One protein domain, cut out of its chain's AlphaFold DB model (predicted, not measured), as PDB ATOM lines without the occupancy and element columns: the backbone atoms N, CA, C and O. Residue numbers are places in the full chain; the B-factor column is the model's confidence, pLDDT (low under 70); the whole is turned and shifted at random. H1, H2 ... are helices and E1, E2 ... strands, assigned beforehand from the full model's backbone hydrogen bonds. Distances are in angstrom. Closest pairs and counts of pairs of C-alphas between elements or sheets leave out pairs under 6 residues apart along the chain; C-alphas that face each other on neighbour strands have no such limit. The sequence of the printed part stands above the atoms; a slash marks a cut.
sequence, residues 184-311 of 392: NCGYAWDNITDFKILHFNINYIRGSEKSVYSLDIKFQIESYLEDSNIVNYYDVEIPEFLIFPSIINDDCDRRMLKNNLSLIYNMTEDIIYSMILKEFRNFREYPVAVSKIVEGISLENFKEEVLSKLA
ATOM      1  N   ASN A 184      20.090 -16.160   3.776       38.94
ATOM      2  CA  ASN A 184      21.400 -15.781   4.344       38.94
ATOM      3  C   ASN A 184      22.565 -15.875   3.342       38.94
ATOM      4  O   ASN A 184      23.733 -15.870   3.713       38.94
ATOM      5  N   CYS A 185      22.229 -15.888   2.064       48.62
ATOM      6  CA  CYS A 185      23.103 -15.732   0.914       48.62
ATOM      7  C   CYS A 185      24.087 -14.532   0.981       48.62
ATOM      8  O   CYS A 185      25.152 -14.599   0.382       48.62
ATOM      9  N   GLY A 186      23.788 -13.452   1.720       47.03
ATOM     10  CA  GLY A 186      24.565 -12.195   1.687       47.03
ATOM     11  C   GLY A 186      26.089 -12.335   1.860       47.03
ATOM     12  O   GLY A 186      26.835 -11.747   1.091       47.03
ATOM     13  N   TYR A 187      26.560 -13.183   2.782       46.41
ATOM     14  CA  TYR A 187      28.001 -13.350   3.046       46.41
ATOM     15  C   TYR A 187      28.765 -14.128   1.962       46.41
ATOM     16  O   TYR A 187      29.953 -13.881   1.767       46.41
ATOM     17  N   ALA A 188      28.103 -15.058   1.266       51.03
ATOM     18  CA  ALA A 188      28.701 -15.757   0.128       51.03
ATOM     19  C   ALA A 188      28.850 -14.816  -1.083       51.03
ATOM     20  O   ALA A 188      29.791 -14.943  -1.863       51.03
ATOM     21  N   TRP A 189      27.939 -13.847  -1.209       58.72
ATOM     22  CA  TRP A 189      27.837 -12.961  -2.368       58.72
ATOM     23  C   TRP A 189      28.699 -11.709  -2.289       58.72
ATOM     24  O   TRP A 189      29.200 -11.267  -3.317       58.72
ATOM     25  N   ASP A 190      28.921 -11.166  -1.093       57.09
ATOM     26  CA  ASP A 190      29.784  -9.989  -0.930       57.09
ATOM     27  C   ASP A 190      31.263 -10.296  -1.251       57.09
ATOM     28  O   ASP A 190      32.057  -9.372  -1.401       57.09
ATOM     29  N   ASN A 191      31.623 -11.579  -1.410       65.69
ATOM     30  CA  ASN A 191      32.997 -12.031  -1.623       65.69
ATOM     31  C   ASN A 191      33.173 -13.027  -2.789       65.69
ATOM     32  O   ASN A 191      33.990 -13.946  -2.688       65.69
ATOM     33  N   ILE A 192      32.404 -12.895  -3.881       72.38
ATOM     34  CA  ILE A 192      32.636 -13.723  -5.081       72.38
ATOM     35  C   ILE A 192      34.021 -13.417  -5.650       72.38
ATOM     36  O   ILE A 192      34.308 -12.278  -6.028       72.38
ATOM     37  N   THR A 193      34.838 -14.455  -5.773       74.56
ATOM     38  CA  THR A 193      36.196 -14.370  -6.324       74.56
ATOM     39  C   THR A 193      36.312 -15.019  -7.695       74.56
ATOM     40  O   THR A 193      37.089 -14.535  -8.510       74.56
ATOM     41  N   ASP A 194      35.508 -16.047  -7.973       79.94
ATOM     42  CA  ASP A 194      35.515 -16.757  -9.252       79.94
ATOM     43  C   ASP A 194      34.165 -17.451  -9.521       79.94
ATOM     44  O   ASP A 194      33.326 -17.600  -8.621       79.94
ATOM     45  N   PHE A 195      33.943 -17.890 -10.760       85.31
ATOM     46  CA  PHE A 195      32.816 -18.740 -11.129       85.31
ATOM     47  C   PHE A 195      33.195 -19.770 -12.201       85.31
ATOM     48  O   PHE A 195      34.089 -19.575 -13.017       85.31
ATOM     49  N   LYS A 196      32.440 -20.866 -12.254       88.06
ATOM     50  CA  LYS A 196      32.518 -21.872 -13.321       88.06
ATOM     51  C   LYS A 196      31.136 -22.186 -13.852       88.06
ATOM     52  O   LYS A 196      30.180 -22.265 -13.084       88.06
ATOM     53  N   ILE A 197      31.030 -22.426 -15.153       90.50
ATOM     54  CA  ILE A 197      29.810 -22.960 -15.762       90.50
ATOM     55  C   ILE A 197      29.832 -24.475 -15.569       90.50
ATOM     56  O   ILE A 197      30.756 -25.137 -16.026       90.50
ATOM     57  N   LEU A 198      28.840 -25.038 -14.884       89.62
ATOM     58  CA  LEU A 198      28.761 -26.482 -14.653       89.62
ATOM     59  C   LEU A 198      27.981 -27.194 -15.754       89.62
ATOM     60  O   LEU A 198      28.411 -28.223 -16.263       89.62
ATOM     61  N   HIS A 199      26.810 -26.664 -16.097       90.94
ATOM     62  CA  HIS A 199      25.989 -27.157 -17.196       90.94
ATOM     63  C   HIS A 199      24.967 -26.100 -17.611       90.94
ATOM     64  O   HIS A 199      24.780 -25.084 -16.938       90.94
ATOM     65  N   PHE A 200      24.250 -26.383 -18.694       93.31
ATOM     66  CA  PHE A 200      23.140 -25.565 -19.155       93.31
ATOM     67  C   PHE A 200      22.027 -26.425 -19.749       93.31
ATOM     68  O   PHE A 200      22.274 -27.541 -20.210       93.31
ATOM     69  N   ASN A 201      20.812 -25.887 -19.759       90.69
ATOM     70  CA  ASN A 201      19.644 -26.495 -20.385       90.69
ATOM     71  C   ASN A 201      18.946 -25.471 -21.279       90.69
ATOM     72  O   ASN A 201      18.937 -24.283 -20.972       90.69
ATOM     73  N   ILE A 202      18.355 -25.932 -22.381       88.88
ATOM     74  CA  ILE A 202      17.464 -25.105 -23.197       88.88
ATOM     75  C   ILE A 202      16.063 -25.692 -23.100       88.88
ATOM     76  O   ILE A 202      15.821 -26.808 -23.568       88.88
ATOM     77  N   ASN A 203      15.152 -24.940 -22.495       84.31
ATOM     78  CA  ASN A 203      13.802 -25.389 -22.192       84.31
ATOM     79  C   ASN A 203      12.784 -24.657 -23.065       84.31
ATOM     80  O   ASN A 203      12.844 -23.444 -23.241       84.31
ATOM     81  N   TYR A 204      11.825 -25.398 -23.621       83.75
ATOM     82  CA  TYR A 204      10.713 -24.803 -24.356       83.75
ATOM     83  C   TYR A 204       9.586 -24.433 -23.391       83.75
ATOM     84  O   TYR A 204       8.964 -25.309 -22.784       83.75
ATOM     85  N   ILE A 205       9.294 -23.141 -23.285       78.75
ATOM     86  CA  ILE A 205       8.244 -22.596 -22.429       78.75
ATOM     87  C   ILE A 205       7.055 -22.212 -23.307       78.75
ATOM     88  O   ILE A 205       7.116 -21.303 -24.140       78.75
ATOM     89  N   ARG A 206       5.934 -22.909 -23.109       72.00
ATOM     90  CA  ARG A 206       4.681 -22.622 -23.808       72.00
ATOM     91  C   ARG A 206       3.895 -21.555 -23.047       72.00
ATOM     92  O   ARG A 206       3.219 -21.874 -22.072       72.00
ATOM     93  N   GLY A 207       3.954 -20.306 -23.502       65.12
ATOM     94  CA  GLY A 207       3.105 -19.233 -22.981       65.12
ATOM     95  C   GLY A 207       1.708 -19.222 -23.608       65.12
ATOM     96  O   GLY A 207       1.469 -19.812 -24.665       65.12
ATOM     97  N   SER A 208       0.775 -18.538 -22.942       47.53
ATOM     98  CA  SER A 208      -0.608 -18.347 -23.406       47.53
ATOM     99  C   SER A 208      -0.708 -17.452 -24.641       47.53
ATOM    100  O   SER A 208      -1.585 -17.663 -25.473       47.53
ATOM    101  N   GLU A 209       0.195 -16.477 -24.763       55.16
ATOM    102  CA  GLU A 209       0.269 -15.549 -25.901       55.16
ATOM    103  C   GLU A 209       1.439 -15.873 -26.830       55.16
ATOM    104  O   GLU A 209       1.324 -15.744 -28.048       55.16
ATOM    105  N   LYS A 210       2.561 -16.341 -26.270       64.19
ATOM    106  CA  LYS A 210       3.773 -16.611 -27.033       64.19
ATOM    107  C   LYS A 210       4.610 -17.724 -26.415       64.19
ATOM    108  O   LYS A 210       4.746 -17.801 -25.200       64.19
ATOM    109  N   SER A 211       5.171 -18.589 -27.258       74.50
ATOM    110  CA  SER A 211       6.139 -19.599 -26.821       74.50
ATOM    111  C   SER A 211       7.572 -19.091 -26.982       74.50
ATOM    112  O   SER A 211       7.873 -18.314 -27.893       74.50
ATOM    113  N   VAL A 212       8.448 -19.497 -26.069       80.00
ATOM    114  CA  VAL A 212       9.849 -19.063 -26.010       80.00
ATOM    115  C   VAL A 212      10.751 -20.234 -25.639       80.00
ATOM    116  O   VAL A 212      10.289 -21.238 -25.097       80.00
ATOM    117  N   TYR A 213      12.037 -20.102 -25.928       83.69
ATOM    118  CA  TYR A 213      13.076 -20.972 -25.395       83.69
ATOM    119  C   TYR A 213      13.824 -20.228 -24.291       83.69
ATOM    120  O   TYR A 213      14.267 -19.104 -24.520       83.69
ATOM    121  N   SER A 214      13.963 -20.833 -23.117       83.31
ATOM    122  CA  SER A 214      14.827 -20.321 -22.053       83.31
ATOM    123  C   SER A 214      16.158 -21.055 -22.065       83.31
ATOM    124  O   SER A 214      16.203 -22.268 -22.265       83.31
ATOM    125  N   LEU A 215      17.239 -20.310 -21.873       85.38
ATOM    126  CA  LEU A 215      18.542 -20.846 -21.521       85.38
ATOM    127  C   LEU A 215      18.669 -20.771 -20.005       85.38
ATOM    128  O   LEU A 215      18.682 -19.677 -19.446       85.38
ATOM    129  N   ASP A 216      18.799 -21.924 -19.369       86.38
ATOM    130  CA  ASP A 216      19.033 -22.043 -17.938       86.38
ATOM    131  C   ASP A 216      20.498 -22.440 -17.741       86.38
ATOM    132  O   ASP A 216      20.992 -23.343 -18.426       86.38
ATOM    133  N   ILE A 217      21.209 -21.775 -16.830       88.31
ATOM    134  CA  ILE A 217      22.636 -22.031 -16.595       88.31
ATOM    135  C   ILE A 217      22.866 -22.351 -15.130       88.31
ATOM    136  O   ILE A 217      22.423 -21.621 -14.245       88.31
ATOM    137  N   LYS A 218      23.620 -23.419 -14.877       89.81
ATOM    138  CA  LYS A 218      24.121 -23.730 -13.548       89.81
ATOM    139  C   LYS A 218      25.572 -23.297 -13.416       89.81
ATOM    140  O   LYS A 218      26.438 -23.772 -14.152       89.81
ATOM    141  N   PHE A 219      25.825 -22.441 -12.440       87.88
ATOM    142  CA  PHE A 219      27.147 -21.980 -12.059       87.88
ATOM    143  C   PHE A 219      27.610 -22.652 -10.770       87.88
ATOM    144  O   PHE A 219      26.808 -22.985  -9.898       87.88
ATOM    145  N   GLN A 220      28.921 -22.800 -10.643       86.69
ATOM    146  CA  GLN A 220      29.599 -22.938  -9.367       86.69
ATOM    147  C   GLN A 220      30.257 -21.602  -9.046       86.69
ATOM    148  O   GLN A 220      31.050 -21.108  -9.839       86.69
ATOM    149  N   ILE A 221      29.930 -21.023  -7.901       84.31
ATOM    150  CA  ILE A 221      30.457 -19.746  -7.430       84.31
ATOM    151  C   ILE A 221      31.508 -20.019  -6.358       84.31
ATOM    152  O   ILE A 221      31.229 -20.740  -5.397       84.31
ATOM    153  N   GLU A 222      32.691 -19.433  -6.520       80.94
ATOM    154  CA  GLU A 222      33.736 -19.400  -5.500       80.94
ATOM    155  C   GLU A 222      33.597 -18.126  -4.662       80.94
ATOM    156  O   GLU A 222      33.558 -17.008  -5.183       80.94
ATOM    157  N   SER A 223      33.528 -18.294  -3.345       74.56
ATOM    158  CA  SER A 223      33.442 -17.199  -2.384       74.56
ATOM    159  C   SER A 223      34.563 -17.292  -1.362       74.56
ATOM    160  O   SER A 223      34.781 -18.358  -0.780       74.56
ATOM    161  N   TYR A 224      35.242 -16.174  -1.110       70.56
ATOM    162  CA  TYR A 224      36.352 -16.108  -0.165       70.56
ATOM    163  C   TYR A 224      36.004 -15.266   1.063       70.56
ATOM    164  O   TYR A 224      35.830 -14.058   0.986       70.56
ATOM    165  N   LEU A 225      35.934 -15.892   2.235       64.56
ATOM    166  CA  LEU A 225      35.679 -15.184   3.487       64.56
ATOM    167  C   LEU A 225      37.001 -14.734   4.112       64.56
ATOM    168  O   LEU A 225      37.644 -15.523   4.808       64.56
ATOM    169  N   GLU A 226      37.373 -13.466   3.913       60.06
ATOM    170  CA  GLU A 226      38.640 -12.896   4.405       60.06
ATOM    171  C   GLU A 226      38.829 -13.098   5.919       60.06
ATOM    172  O   GLU A 226      39.872 -13.587   6.354       60.06
ATOM    173  N   ASP A 227      37.791 -12.823   6.719       62.59
ATOM    174  CA  ASP A 227      37.841 -12.901   8.189       62.59
ATOM    175  C   ASP A 227      38.159 -14.304   8.725       62.59
ATOM    176  O   ASP A 227      38.705 -14.455   9.820       62.59
ATOM    177  N   SER A 228      37.798 -15.346   7.971       60.38
ATOM    178  CA  SER A 228      38.031 -16.742   8.361       60.38
ATOM    179  C   SER A 228      39.067 -17.454   7.487       60.38
ATOM    180  O   SER A 228      39.464 -18.567   7.826       60.38
ATOM    181  N   ASN A 229      39.559 -16.806   6.424       63.44
ATOM    182  CA  ASN A 229      40.444 -17.371   5.405       63.44
ATOM    183  C   ASN A 229      39.916 -18.701   4.829       63.44
ATOM    184  O   ASN A 229      40.648 -19.687   4.721       63.44
ATOM    185  N   ILE A 230      38.621 -18.741   4.508       65.12
ATOM    186  CA  ILE A 230      37.935 -19.934   3.991       65.12
ATOM    187  C   ILE A 230      37.429 -19.651   2.581       65.12
ATOM    188  O   ILE A 230      36.752 -18.651   2.354       65.12
ATOM    189  N   VAL A 231      37.708 -20.577   1.665       66.94
ATOM    190  CA  VAL A 231      37.095 -20.624   0.333       66.94
ATOM    191  C   VAL A 231      35.901 -21.574   0.379       66.94
ATOM    192  O   VAL A 231      36.026 -22.710   0.838       66.94
ATOM    193  N   ASN A 232      34.746 -21.111  -0.090       70.25
ATOM    194  CA  ASN A 232      33.528 -21.904  -0.203       70.25
ATOM    195  C   ASN A 232      33.053 -21.961  -1.655       70.25
ATOM    196  O   ASN A 232      33.198 -20.996  -2.402       70.25
ATOM    197  N   TYR A 233      32.423 -23.079  -2.010       76.12
ATOM    198  CA  TYR A 233      31.860 -23.312  -3.334       76.12
ATOM    199  C   TYR A 233      30.358 -23.514  -3.247       76.12
ATOM    200  O   TYR A 233      29.866 -24.276  -2.406       76.12
ATOM    201  N   TYR A 234      29.640 -22.859  -4.149       78.06
ATOM    202  CA  TYR A 234      28.189 -22.876  -4.171       78.06
ATOM    203  C   TYR A 234      27.667 -23.159  -5.571       78.06
ATOM    204  O   TYR A 234      28.011 -22.463  -6.516       78.06
ATOM    205  N   ASP A 235      26.803 -24.154  -5.689       81.19
ATOM    206  CA  ASP A 235      26.053 -24.425  -6.905       81.19
ATOM    207  C   ASP A 235      24.814 -23.538  -6.947       81.19
ATOM    208  O   ASP A 235      24.025 -23.511  -5.994       81.19
ATOM    209  N   VAL A 236      24.634 -22.851  -8.069       80.88
ATOM    210  CA  VAL A 236      23.545 -21.903  -8.288       80.88
ATOM    211  C   VAL A 236      23.006 -22.092  -9.692       80.88
ATOM    212  O   VAL A 236      23.734 -21.947 -10.668       80.88
ATOM    213  N   GLU A 237      21.728 -22.431  -9.798       83.44
ATOM    214  CA  GLU A 237      21.041 -22.538 -11.082       83.44
ATOM    215  C   GLU A 237      20.228 -21.271 -11.336       83.44
ATOM    216  O   GLU A 237      19.405 -20.875 -10.509       83.44
ATOM    217  N   ILE A 238      20.487 -20.638 -12.479       78.38
ATOM    218  CA  ILE A 238      19.766 -19.467 -12.965       78.38
ATOM    219  C   ILE A 238      18.810 -19.935 -14.059       78.38
ATOM    220  O   ILE A 238      19.242 -20.111 -15.205       78.38
ATOM    221  N   PRO A 239      17.531 -20.178 -13.734       77.44
ATOM    222  CA  PRO A 239      16.521 -20.393 -14.752       77.44
ATOM    223  C   PRO A 239      16.311 -19.103 -15.545       77.44
ATOM    224  O   PRO A 239      16.429 -18.004 -14.999       77.44
ATOM    225  N   GLU A 240      15.975 -19.246 -16.823       77.00
ATOM    226  CA  GLU A 240      15.656 -18.126 -17.710       77.00
ATOM    227  C   GLU A 240      16.774 -17.075 -17.799       77.00
ATOM    228  O   GLU A 240      16.509 -15.890 -17.998       77.00
ATOM    229  N   PHE A 241      18.037 -17.513 -17.700       80.44
ATOM    230  CA  PHE A 241      19.221 -16.659 -17.822       80.44
ATOM    231  C   PHE A 241      19.184 -15.815 -19.103       80.44
ATOM    232  O   PHE A 241      19.489 -14.626 -19.074       80.44
ATOM    233  N   LEU A 242      18.769 -16.421 -20.221       81.62
ATOM    234  CA  LEU A 242      18.386 -15.714 -21.444       81.62
ATOM    235  C   LEU A 242      17.120 -16.324 -22.041       81.62
ATOM    236  O   LEU A 242      16.883 -17.526 -21.931       81.62
ATOM    237  N   ILE A 243      16.328 -15.498 -22.723       80.56
ATOM    238  CA  ILE A 243      15.070 -15.911 -23.355       80.56
ATOM    239  C   ILE A 243      15.131 -15.635 -24.857       80.56
ATOM    240  O   ILE A 243      15.518 -14.551 -25.292       80.56
ATOM    241  N   PHE A 244      14.704 -16.602 -25.660       85.00
ATOM    242  CA  PHE A 244      14.690 -16.521 -27.114       85.00
ATOM    243  C   PHE A 244      13.266 -16.711 -27.637       85.00
ATOM    244  O   PHE A 244      12.594 -17.677 -27.266       85.00
ATOM    245  N   PRO A 245      12.773 -15.823 -28.513       79.75
ATOM    246  CA  PRO A 245      11.449 -15.989 -29.092       79.75
ATOM    247  C   PRO A 245      11.431 -17.213 -30.018       79.75
ATOM    248  O   PRO A 245      12.311 -17.358 -30.862       79.75
ATOM    249  N   SER A 246      10.417 -18.082 -29.907       79.81
ATOM    250  CA  SER A 246      10.310 -19.248 -30.802       79.81
ATOM    251  C   SER A 246       9.858 -18.876 -32.220       79.81
ATOM    252  O   SER A 246      10.057 -19.641 -33.157       79.81
ATOM    253  N   ILE A 247       9.194 -17.725 -32.364       82.69
ATOM    254  CA  ILE A 247       8.697 -17.139 -33.616       82.69
ATOM    255  C   ILE A 247       8.858 -15.617 -33.508       82.69
ATOM    256  O   ILE A 247       8.706 -15.056 -32.419       82.69
ATOM    257  N   ILE A 248       9.149 -14.954 -34.624       83.94
ATOM    258  CA  ILE A 248       9.239 -13.495 -34.726       83.94
ATOM    259  C   ILE A 248       7.894 -12.933 -35.194       83.94
ATOM    260  O   ILE A 248       7.493 -13.194 -36.326       83.94
ATOM    261  N   ASN A 249       7.218 -12.159 -34.341       79.69
ATOM    262  CA  ASN A 249       5.947 -11.510 -34.678       79.69
ATOM    263  C   ASN A 249       6.095  -9.991 -34.842       79.69
ATOM    264  O   ASN A 249       5.384  -9.396 -35.649       79.69
ATOM    265  N   ASP A 250       7.011  -9.370 -34.094       80.12
ATOM    266  CA  ASP A 250       7.232  -7.923 -34.090       80.12
ATOM    267  C   ASP A 250       8.719  -7.543 -33.931       80.12
ATOM    268  O   ASP A 250       9.600  -8.397 -33.796       80.12
ATOM    269  N   ASP A 251       9.008  -6.239 -33.952       78.31
ATOM    270  CA  ASP A 251      10.364  -5.697 -33.793       78.31
ATOM    271  C   ASP A 251      10.961  -5.947 -32.398       78.31
ATOM    272  O   ASP A 251      12.187  -5.979 -32.247       78.31
ATOM    273  N   CYS A 252      10.128  -6.100 -31.363       77.06
ATOM    274  CA  CYS A 252      10.599  -6.393 -30.008       77.06
ATOM    275  C   CYS A 252      11.246  -7.780 -29.980       77.06
ATOM    276  O   CYS A 252      12.364  -7.941 -29.487       77.06
ATOM    277  N   ASP A 253      10.593  -8.751 -30.616       76.44
ATOM    278  CA  ASP A 253      11.093 -10.112 -30.761       76.44
ATOM    279  C   ASP A 253      12.420 -10.167 -31.513       76.44
ATOM    280  O   ASP A 253      13.346 -10.865 -31.094       76.44
ATOM    281  N   ARG A 254      12.529  -9.405 -32.607       80.19
ATOM    282  CA  ARG A 254      13.758  -9.330 -33.409       80.19
ATOM    283  C   ARG A 254      14.919  -8.792 -32.592       80.19
ATOM    284  O   ARG A 254      15.985  -9.407 -32.555       80.19
ATOM    285  N   ARG A 255      14.697  -7.678 -31.888       78.31
ATOM    286  CA  ARG A 255      15.716  -7.067 -31.024       78.31
ATOM    287  C   ARG A 255      16.111  -7.996 -29.885       78.31
ATOM    288  O   ARG A 255      17.300  -8.127 -29.618       78.31
ATOM    289  N   MET A 256      15.148  -8.662 -29.248       78.38
ATOM    290  CA  MET A 256      15.419  -9.622 -28.175       78.38
ATOM    291  C   MET A 256      16.276 -10.789 -28.676       78.38
ATOM    292  O   MET A 256      17.302 -11.091 -28.070       78.38
ATOM    293  N   LEU A 257      15.904 -11.397 -29.809       83.06
ATOM    294  CA  LEU A 257      16.674 -12.473 -30.432       83.06
ATOM    295  C   LEU A 257      18.105 -12.013 -30.750       83.06
ATOM    296  O   LEU A 257      19.063 -12.642 -30.306       83.06
ATOM    297  N   LYS A 258      18.255 -10.899 -31.478       85.31
ATOM    298  CA  LYS A 258      19.557 -10.380 -31.919       85.31
ATOM    299  C   LYS A 258      20.464 -10.020 -30.745       85.31
ATOM    300  O   LYS A 258      21.632 -10.407 -30.743       85.31
ATOM    301  N   ASN A 259      19.935  -9.332 -29.734       80.69
ATOM    302  CA  ASN A 259      20.705  -8.929 -28.558       80.69
ATOM    303  C   ASN A 259      21.168 -10.142 -27.745       80.69
ATOM    304  O   ASN A 259      22.344 -10.219 -27.400       80.69
ATOM    305  N   ASN A 260      20.282 -11.109 -27.490       82.44
ATOM    306  CA  ASN A 260      20.615 -12.271 -26.663       82.44
ATOM    307  C   ASN A 260      21.583 -13.224 -27.375       82.44
ATOM    308  O   ASN A 260      22.501 -13.749 -26.747       82.44
ATOM    309  N   LEU A 261      21.442 -13.401 -28.694       90.12
ATOM    310  CA  LEU A 261      22.424 -14.136 -29.495       90.12
ATOM    311  C   LEU A 261      23.785 -13.431 -29.490       90.12
ATOM    312  O   LEU A 261      24.807 -14.067 -29.233       90.12
ATOM    313  N   SER A 262      23.801 -12.112 -29.711       86.38
ATOM    314  CA  SER A 262      25.036 -11.315 -29.702       86.38
ATOM    315  C   SER A 262      25.731 -11.340 -28.342       86.38
ATOM    316  O   SER A 262      26.960 -11.354 -28.288       86.38
ATOM    317  N   LEU A 263      24.957 -11.365 -27.252       84.69
ATOM    318  CA  LEU A 263      25.477 -11.491 -25.896       84.69
ATOM    319  C   LEU A 263      26.179 -12.834 -25.697       84.69
ATOM    320  O   LEU A 263      27.286 -12.834 -25.175       84.69
ATOM    321  N   ILE A 264      25.594 -13.953 -26.148       89.50
ATOM    322  CA  ILE A 264      26.257 -15.268 -26.085       89.50
ATOM    323  C   ILE A 264      27.529 -15.266 -26.938       89.50
ATOM    324  O   ILE A 264      28.588 -15.670 -26.466       89.50
ATOM    325  N   TYR A 265      27.458 -14.781 -28.179       89.81
ATOM    326  CA  TYR A 265      28.603 -14.794 -29.095       89.81
ATOM    327  C   TYR A 265      29.809 -14.017 -28.558       89.81
ATOM    328  O   TYR A 265      30.946 -14.478 -28.655       89.81
ATOM    329  N   ASN A 266      29.550 -12.853 -27.961       85.75
ATOM    330  CA  ASN A 266      30.579 -11.959 -27.431       85.75
ATOM    331  C   ASN A 266      30.788 -12.124 -25.918       85.75
ATOM    332  O   ASN A 266      31.415 -11.269 -25.298       85.75
ATOM    333  N   MET A 267      30.243 -13.185 -25.317       83.62
ATOM    334  CA  MET A 267      30.308 -13.399 -23.877       83.62
ATOM    335  C   MET A 267      31.759 -13.575 -23.430       83.62
ATOM    336  O   MET A 267      32.493 -14.392 -23.986       83.62
ATOM    337  N   THR A 268      32.144 -12.819 -22.407       87.94
ATOM    338  CA  THR A 268      33.424 -12.932 -21.702       87.94
ATOM    339  C   THR A 268      33.173 -13.225 -20.228       87.94
ATOM    340  O   THR A 268      32.064 -13.026 -19.723       87.94
ATOM    341  N   GLU A 269      34.211 -13.664 -19.518       84.31
ATOM    342  CA  GLU A 269      34.126 -13.897 -18.073       84.31
ATOM    343  C   GLU A 269      33.725 -12.624 -17.315       84.31
ATOM    344  O   GLU A 269      32.838 -12.676 -16.467       84.31
ATOM    345  N   ASP A 270      34.259 -11.460 -17.706       82.44
ATOM    346  CA  ASP A 270      33.892 -10.155 -17.136       82.44
ATOM    347  C   ASP A 270      32.402  -9.825 -17.307       82.44
ATOM    348  O   ASP A 270      31.773  -9.251 -16.411       82.44
ATOM    349  N   ILE A 271      31.820 -10.173 -18.462       80.50
ATOM    350  CA  ILE A 271      30.395  -9.956 -18.732       80.50
ATOM    351  C   ILE A 271      29.560 -10.834 -17.804       80.50
ATOM    352  O   ILE A 271      28.669 -10.314 -17.131       80.50
ATOM    353  N   ILE A 272      29.874 -12.131 -17.713       80.25
ATOM    354  CA  ILE A 272      29.157 -13.062 -16.830       80.25
ATOM    355  C   ILE A 272      29.285 -12.615 -15.375       80.25
ATOM    356  O   ILE A 272      28.278 -12.499 -14.679       80.25
ATOM    357  N   TYR A 273      30.497 -12.283 -14.933       79.06
ATOM    358  CA  TYR A 273      30.751 -11.785 -13.588       79.06
ATOM    359  C   TYR A 273      29.935 -10.516 -13.298       79.06
ATOM    360  O   TYR A 273      29.266 -10.412 -12.268       79.06
ATOM    361  N   SER A 274      29.892  -9.567 -14.241       74.56
ATOM    362  CA  SER A 274      29.069  -8.361 -14.115       74.56
ATOM    363  C   SER A 274      27.568  -8.674 -14.068       74.56
ATOM    364  O   SER A 274      26.853  -7.999 -13.327       74.56
ATOM    365  N   MET A 275      27.073  -9.655 -14.830       73.19
ATOM    366  CA  MET A 275      25.664 -10.075 -14.792       73.19
ATOM    367  C   MET A 275      25.318 -10.711 -13.440       73.19
ATOM    368  O   MET A 275      24.336 -10.309 -12.812       73.19
ATOM    369  N   ILE A 276      26.167 -11.622 -12.949       72.69
ATOM    370  CA  ILE A 276      26.058 -12.253 -11.622       72.69
ATOM    371  C   ILE A 276      25.986 -11.183 -10.523       72.69
ATOM    372  O   ILE A 276      25.114 -11.255  -9.658       72.69
ATOM    373  N   LEU A 277      26.847 -10.160 -10.575       69.44
ATOM    374  CA  LEU A 277      26.891  -9.109  -9.552       69.44
ATOM    375  C   LEU A 277      25.758  -8.074  -9.654       69.44
ATOM    376  O   LEU A 277      25.240  -7.627  -8.629       69.44
ATOM    377  N   LYS A 278      25.420  -7.613 -10.865       64.62
ATOM    378  CA  LYS A 278      24.549  -6.436 -11.060       64.62
ATOM    379  C   LYS A 278      23.104  -6.789 -11.375       64.62
ATOM    380  O   LYS A 278      22.206  -6.101 -10.885       64.62
ATOM    381  N   GLU A 279      22.886  -7.797 -12.214       58.72
ATOM    382  CA  GLU A 279      21.563  -8.112 -12.763       58.72
ATOM    383  C   GLU A 279      20.828  -9.127 -11.889       58.72
ATOM    384  O   GLU A 279      19.679  -8.896 -11.509       58.72
ATOM    385  N   PHE A 280      21.513 -10.180 -11.445       59.38
ATOM    386  CA  PHE A 280      20.932 -11.208 -10.578       59.38
ATOM    387  C   PHE A 280      21.019 -10.820  -9.100       59.38
ATOM    388  O   PHE A 280      21.634 -11.524  -8.299       59.38
ATOM    389  N   ARG A 281      20.406  -9.682  -8.721       48.16
ATOM    390  CA  ARG A 281      20.454  -9.123  -7.353       48.16
ATOM    391  C   ARG A 281      20.237 -10.205  -6.280       48.16
ATOM    392  O   ARG A 281      19.113 -10.543  -5.910       48.16
ATOM    393  N   ASN A 282      21.354 -10.645  -5.704       47.47
ATOM    394  CA  ASN A 282      21.501 -11.484  -4.514       47.47
ATOM    395  C   ASN A 282      21.008 -12.934  -4.584       47.47
ATOM    396  O   ASN A 282      20.920 -13.546  -3.518       47.47
ATOM    397  N   PHE A 283      20.644 -13.472  -5.753       52.34
ATOM    398  CA  PHE A 283      20.100 -14.833  -5.896       52.34
ATOM    399  C   PHE A 283      19.071 -15.241  -4.828       52.34
ATOM    400  O   PHE A 283      18.894 -16.419  -4.543       52.34
ATOM    401  N   ARG A 284      18.383 -14.281  -4.192       50.16
ATOM    402  CA  ARG A 284      17.476 -14.564  -3.062       50.16
ATOM    403  C   ARG A 284      16.314 -15.451  -3.494       50.16
ATOM    404  O   ARG A 284      15.675 -16.088  -2.665       50.16
ATOM    405  N   GLU A 285      16.063 -15.454  -4.793       54.47
ATOM    406  CA  GLU A 285      15.007 -16.181  -5.472       54.47
ATOM    407  C   GLU A 285      15.492 -17.532  -6.021       54.47
ATOM    408  O   GLU A 285      14.662 -18.354  -6.405       54.47
ATOM    409  N   TYR A 286      16.804 -17.806  -6.000       62.28
ATOM    410  CA  TYR A 286      17.398 -19.017  -6.561       62.28
ATOM    411  C   TYR A 286      18.011 -19.898  -5.463       62.28
ATOM    412  O   TYR A 286      18.711 -19.404  -4.575       62.28
ATOM    413  N   PRO A 287      17.749 -21.216  -5.478       61.59
ATOM    414  CA  PRO A 287      18.311 -22.123  -4.492       61.59
ATOM    415  C   PRO A 287      19.835 -22.200  -4.648       61.59
ATOM    416  O   PRO A 287      20.349 -22.404  -5.745       61.59
ATOM    417  N   VAL A 288      20.540 -22.074  -3.525       66.69
ATOM    418  CA  VAL A 288      21.998 -22.201  -3.449       66.69
ATOM    419  C   VAL A 288      22.336 -23.467  -2.671       66.69
ATOM    420  O   VAL A 288      21.865 -23.657  -1.547       66.69
ATOM    421  N   ALA A 289      23.152 -24.340  -3.256       67.12
ATOM    422  CA  ALA A 289      23.615 -25.560  -2.601       67.12
ATOM    423  C   ALA A 289      25.124 -25.499  -2.363       67.12
ATOM    424  O   ALA A 289      25.878 -25.060  -3.223       67.12
ATOM    425  N   VAL A 290      25.582 -25.958  -1.198       70.38
ATOM    426  CA  VAL A 290      27.021 -26.116  -0.951       70.38
ATOM    427  C   VAL A 290      27.548 -27.194  -1.885       70.38
ATOM    428  O   VAL A 290      26.969 -28.280  -1.971       70.38
ATOM    429  N   SER A 291      28.645 -26.893  -2.566       68.38
ATOM    430  CA  SER A 291      29.195 -27.752  -3.602       68.38
ATOM    431  C   SER A 291      30.633 -28.155  -3.311       68.38
ATOM    432  O   SER A 291      31.346 -27.513  -2.539       68.38
ATOM    433  N   LYS A 292      31.053 -29.255  -3.931       74.25
ATOM    434  CA  LYS A 292      32.470 -29.608  -4.048       74.25
ATOM    435  C   LYS A 292      32.991 -29.024  -5.348       74.25
ATOM    436  O   LYS A 292      32.220 -28.834  -6.279       74.25
ATOM    437  N   ILE A 293      34.292 -28.792  -5.439       75.75
ATOM    438  CA  ILE A 293      34.904 -28.362  -6.697       75.75
ATOM    439  C   ILE A 293      34.595 -29.402  -7.777       75.75
ATOM    440  O   ILE A 293      34.859 -30.590  -7.586       75.75
ATOM    441  N   VAL A 294      34.034 -28.942  -8.893       75.00
ATOM    442  CA  VAL A 294      33.786 -29.762 -10.084       75.00
ATOM    443  C   VAL A 294      34.497 -29.118 -11.272       75.00
ATOM    444  O   VAL A 294      34.770 -27.912 -11.279       75.00
ATOM    445  N   GLU A 295      34.841 -29.932 -12.265       79.56
ATOM    446  CA  GLU A 295      35.290 -29.432 -13.558       79.56
ATOM    447  C   GLU A 295      34.131 -28.718 -14.265       79.56
ATOM    448  O   GLU A 295      33.004 -29.215 -14.301       79.56
ATOM    449  N   GLY A 296      34.405 -27.513 -14.761       80.75
ATOM    450  CA  GLY A 296      33.432 -26.692 -15.470       80.75
ATOM    451  C   GLY A 296      33.605 -26.790 -16.981       80.75
ATOM    452  O   GLY A 296      34.663 -27.166 -17.482       80.75
ATOM    453  N   ILE A 297      32.569 -26.396 -17.707       87.38
ATOM    454  CA  ILE A 297      32.612 -26.186 -19.150       87.38
ATOM    455  C   ILE A 297      33.387 -24.888 -19.406       87.38
ATOM    456  O   ILE A 297      33.107 -23.863 -18.781       87.38
ATOM    457  N   SER A 298      34.357 -24.920 -20.325       92.25
ATOM    458  CA  SER A 298      35.042 -23.697 -20.757       92.25
ATOM    459  C   SER A 298      34.050 -22.739 -21.419       92.25
ATOM    460  O   SER A 298      33.085 -23.169 -22.055       92.25
ATOM    461  N   LEU A 299      34.287 -21.432 -21.301       88.56
ATOM    462  CA  LEU A 299      33.371 -20.436 -21.855       88.56
ATOM    463  C   LEU A 299      33.183 -20.594 -23.372       88.56
ATOM    464  O   LEU A 299      32.060 -20.500 -23.859       88.56
ATOM    465  N   GLU A 300      34.251 -20.891 -24.115       90.81
ATOM    466  CA  GLU A 300      34.148 -21.103 -25.562       90.81
ATOM    467  C   GLU A 300      33.336 -22.356 -25.906       90.81
ATOM    468  O   GLU A 300      32.420 -22.268 -26.723       90.81
ATOM    469  N   ASN A 301      33.560 -23.484 -25.219       90.75
ATOM    470  CA  ASN A 301      32.759 -24.694 -25.444       90.75
ATOM    471  C   ASN A 301      31.285 -24.454 -25.088       90.75
ATOM    472  O   ASN A 301      30.390 -24.873 -25.817       90.75
ATOM    473  N   PHE A 302      31.024 -23.731 -23.994       92.88
ATOM    474  CA  PHE A 302      29.674 -23.343 -23.602       92.88
ATOM    475  C   PHE A 302      28.987 -22.521 -24.702       92.88
ATOM    476  O   PHE A 302      27.867 -22.845 -25.098       92.88
ATOM    477  N   LYS A 303      29.657 -21.493 -25.234       91.94
ATOM    478  CA  LYS A 303      29.118 -20.649 -26.311       91.94
ATOM    479  C   LYS A 303      28.815 -21.468 -27.562       91.94
ATOM    480  O   LYS A 303      27.729 -21.333 -28.126       91.94
ATOM    481  N   GLU A 304      29.745 -22.321 -27.986       90.62
ATOM    482  CA  GLU A 304      29.577 -23.152 -29.180       90.62
ATOM    483  C   GLU A 304      28.417 -24.142 -29.036       90.62
ATOM    484  O   GLU A 304      27.546 -24.202 -29.909       90.62
ATOM    485  N   GLU A 305      28.335 -24.856 -27.911       92.56
ATOM    486  CA  GLU A 305      27.253 -25.811 -27.674       92.56
ATOM    487  C   GLU A 305      25.880 -25.136 -27.554       92.56
ATOM    488  O   GLU A 305      24.889 -25.647 -28.090       92.56
ATOM    489  N   VAL A 306      25.797 -24.000 -26.851       93.44
ATOM    490  CA  VAL A 306      24.545 -23.244 -26.704       93.44
ATOM    491  C   VAL A 306      24.067 -22.757 -28.064       93.44
ATOM    492  O   VAL A 306      22.903 -22.968 -28.406       93.44
ATOM    493  N   LEU A 307      24.948 -22.145 -28.859       94.06
ATOM    494  CA  LEU A 307      24.580 -21.610 -30.167       94.06
ATOM    495  C   LEU A 307      24.172 -22.717 -31.147       94.06
ATOM    496  O   LEU A 307      23.162 -22.561 -31.832       94.06
ATOM    497  N   SER A 308      24.870 -23.856 -31.153       91.06
ATOM    498  CA  SER A 308      24.499 -25.010 -31.983       91.06
ATOM    499  C   SER A 308      23.132 -25.587 -31.593       91.06
ATOM    500  O   SER A 308      22.269 -25.815 -32.450       91.06
ATOM    501  N   LYS A 309      22.862 -25.765 -30.290       93.69
ATOM    502  CA  LYS A 309      21.540 -26.219 -29.819       93.69
ATOM    503  C   LYS A 309      20.446 -25.190 -30.114       93.69
ATOM    504  O   LYS A 309      19.356 -25.579 -30.527       93.69
ATOM    505  N   LEU A 310      20.713 -23.893 -29.960       93.00
ATOM    506  CA  LEU A 310      19.762 -22.844 -30.336       93.00
ATOM    507  C   LEU A 310      19.482 -22.850 -31.845       93.00
ATOM    508  O   LEU A 310      18.318 -22.748 -32.221       93.00
ATOM    509  N   ALA A 311      20.487 -23.049 -32.703       90.50
ATOM    510  CA  ALA A 311      20.300 -23.135 -34.156       90.50
ATOM    511  C   ALA A 311      19.406 -24.322 -34.553       90.50
ATOM    512  O   ALA A 311      18.620 -24.227 -35.496       90.50
TER     513      ALA A 311
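What this domain is: This is residues 184 to 311 of the 392 residues of an uncharacterized protein of Leptotrichia sp. OH3620_COT-345 (UniProt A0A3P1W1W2). A long, twisted ribbon of three antiparallel strands, E1, E2 and E3, runs along the length of the domain, with the short strand E4 beside E3. H2 folds back after E3, H4 packs over E1 and E2 and meets H2 with a part of its length, H3 packs near E1, and the short H1 only grazes the sheet. The printed part has 128 residues, with the order H1 E1 E2 E3 H2 H3 E4 H4, a sheet E1 - E2 - E3 - E4, all antiparallel, and a mixed class of helices and strands. It is compact, with a radius of gyration of the C-alphas of 16.0 A, yet elongated in outline, spanning 54 by 29 by 21 A.

How they stand to each other: E1, residues 192 to 206, E2, residues 211 to 225, and E3, residues 230 to 245, form a meander, each strand the antiparallel neighbour of the one before. E1 and E2 are a hairpin, with N 201 and O 216 within hydrogen-bond range at 2.9 A; E2 and E3 are another, with N 219 and O 236 at 2.8 A. E1 bends by 66 degrees at residue 196. E4, residues 288 to 290, is an edge strand antiparallel to E3, with N 235 and O 289 at 2.8 A. H4, residues 299 to 311, lies over E2 and only just over E1, at a height over the sheet of 9.4 A, and runs along the strands, at 5 degrees to E2 on the local plane. H3, residues 269 to 278, has a height over the sheet of 7.5 A; H3 and H4 make two layers with it, helices on one face of a sheet. H2, residues 251 to 265, only grazes the sheet with residues 252 to 264; its closest C-alphas to E3 are those of Leu 257 and Phe 244, 5.6 A apart. H2 touches H4 with residues 261 to 265 alone, opposite ways at a shallow tilt of 34.6 degrees, only just short of steep; the closest C-alphas, of Ile 264 and Lys 303, are 6.1 A apart. H1, residues 186 to 189, only grazes the sheet with residues 187 to 189. Each O i to N i+4 pair is within hydrogen-bond range in H2, H3 and H4; H1 is too short for one.

Where its parts are: E2 and E3 each measure 42.6 A, E1 34.8 A, H2 20.9 A, H4 18.2 A and H3 14.0 A. C-alpha 186 begins H1 at (24.565, -12.195, 1.687), and C-alpha 311 ends H4 at (20.300, -23.135, -34.156).

The domain as a whole: The two C-alphas farthest apart, those of Ser 228 and Asn 249, are 53.9 A apart. The printed part has no cut and no long link. Its mean pLDDT is 76.6, with residues 184 to 191, 207 to 210, 225 to 231, 277 to 289 and 291 under 70.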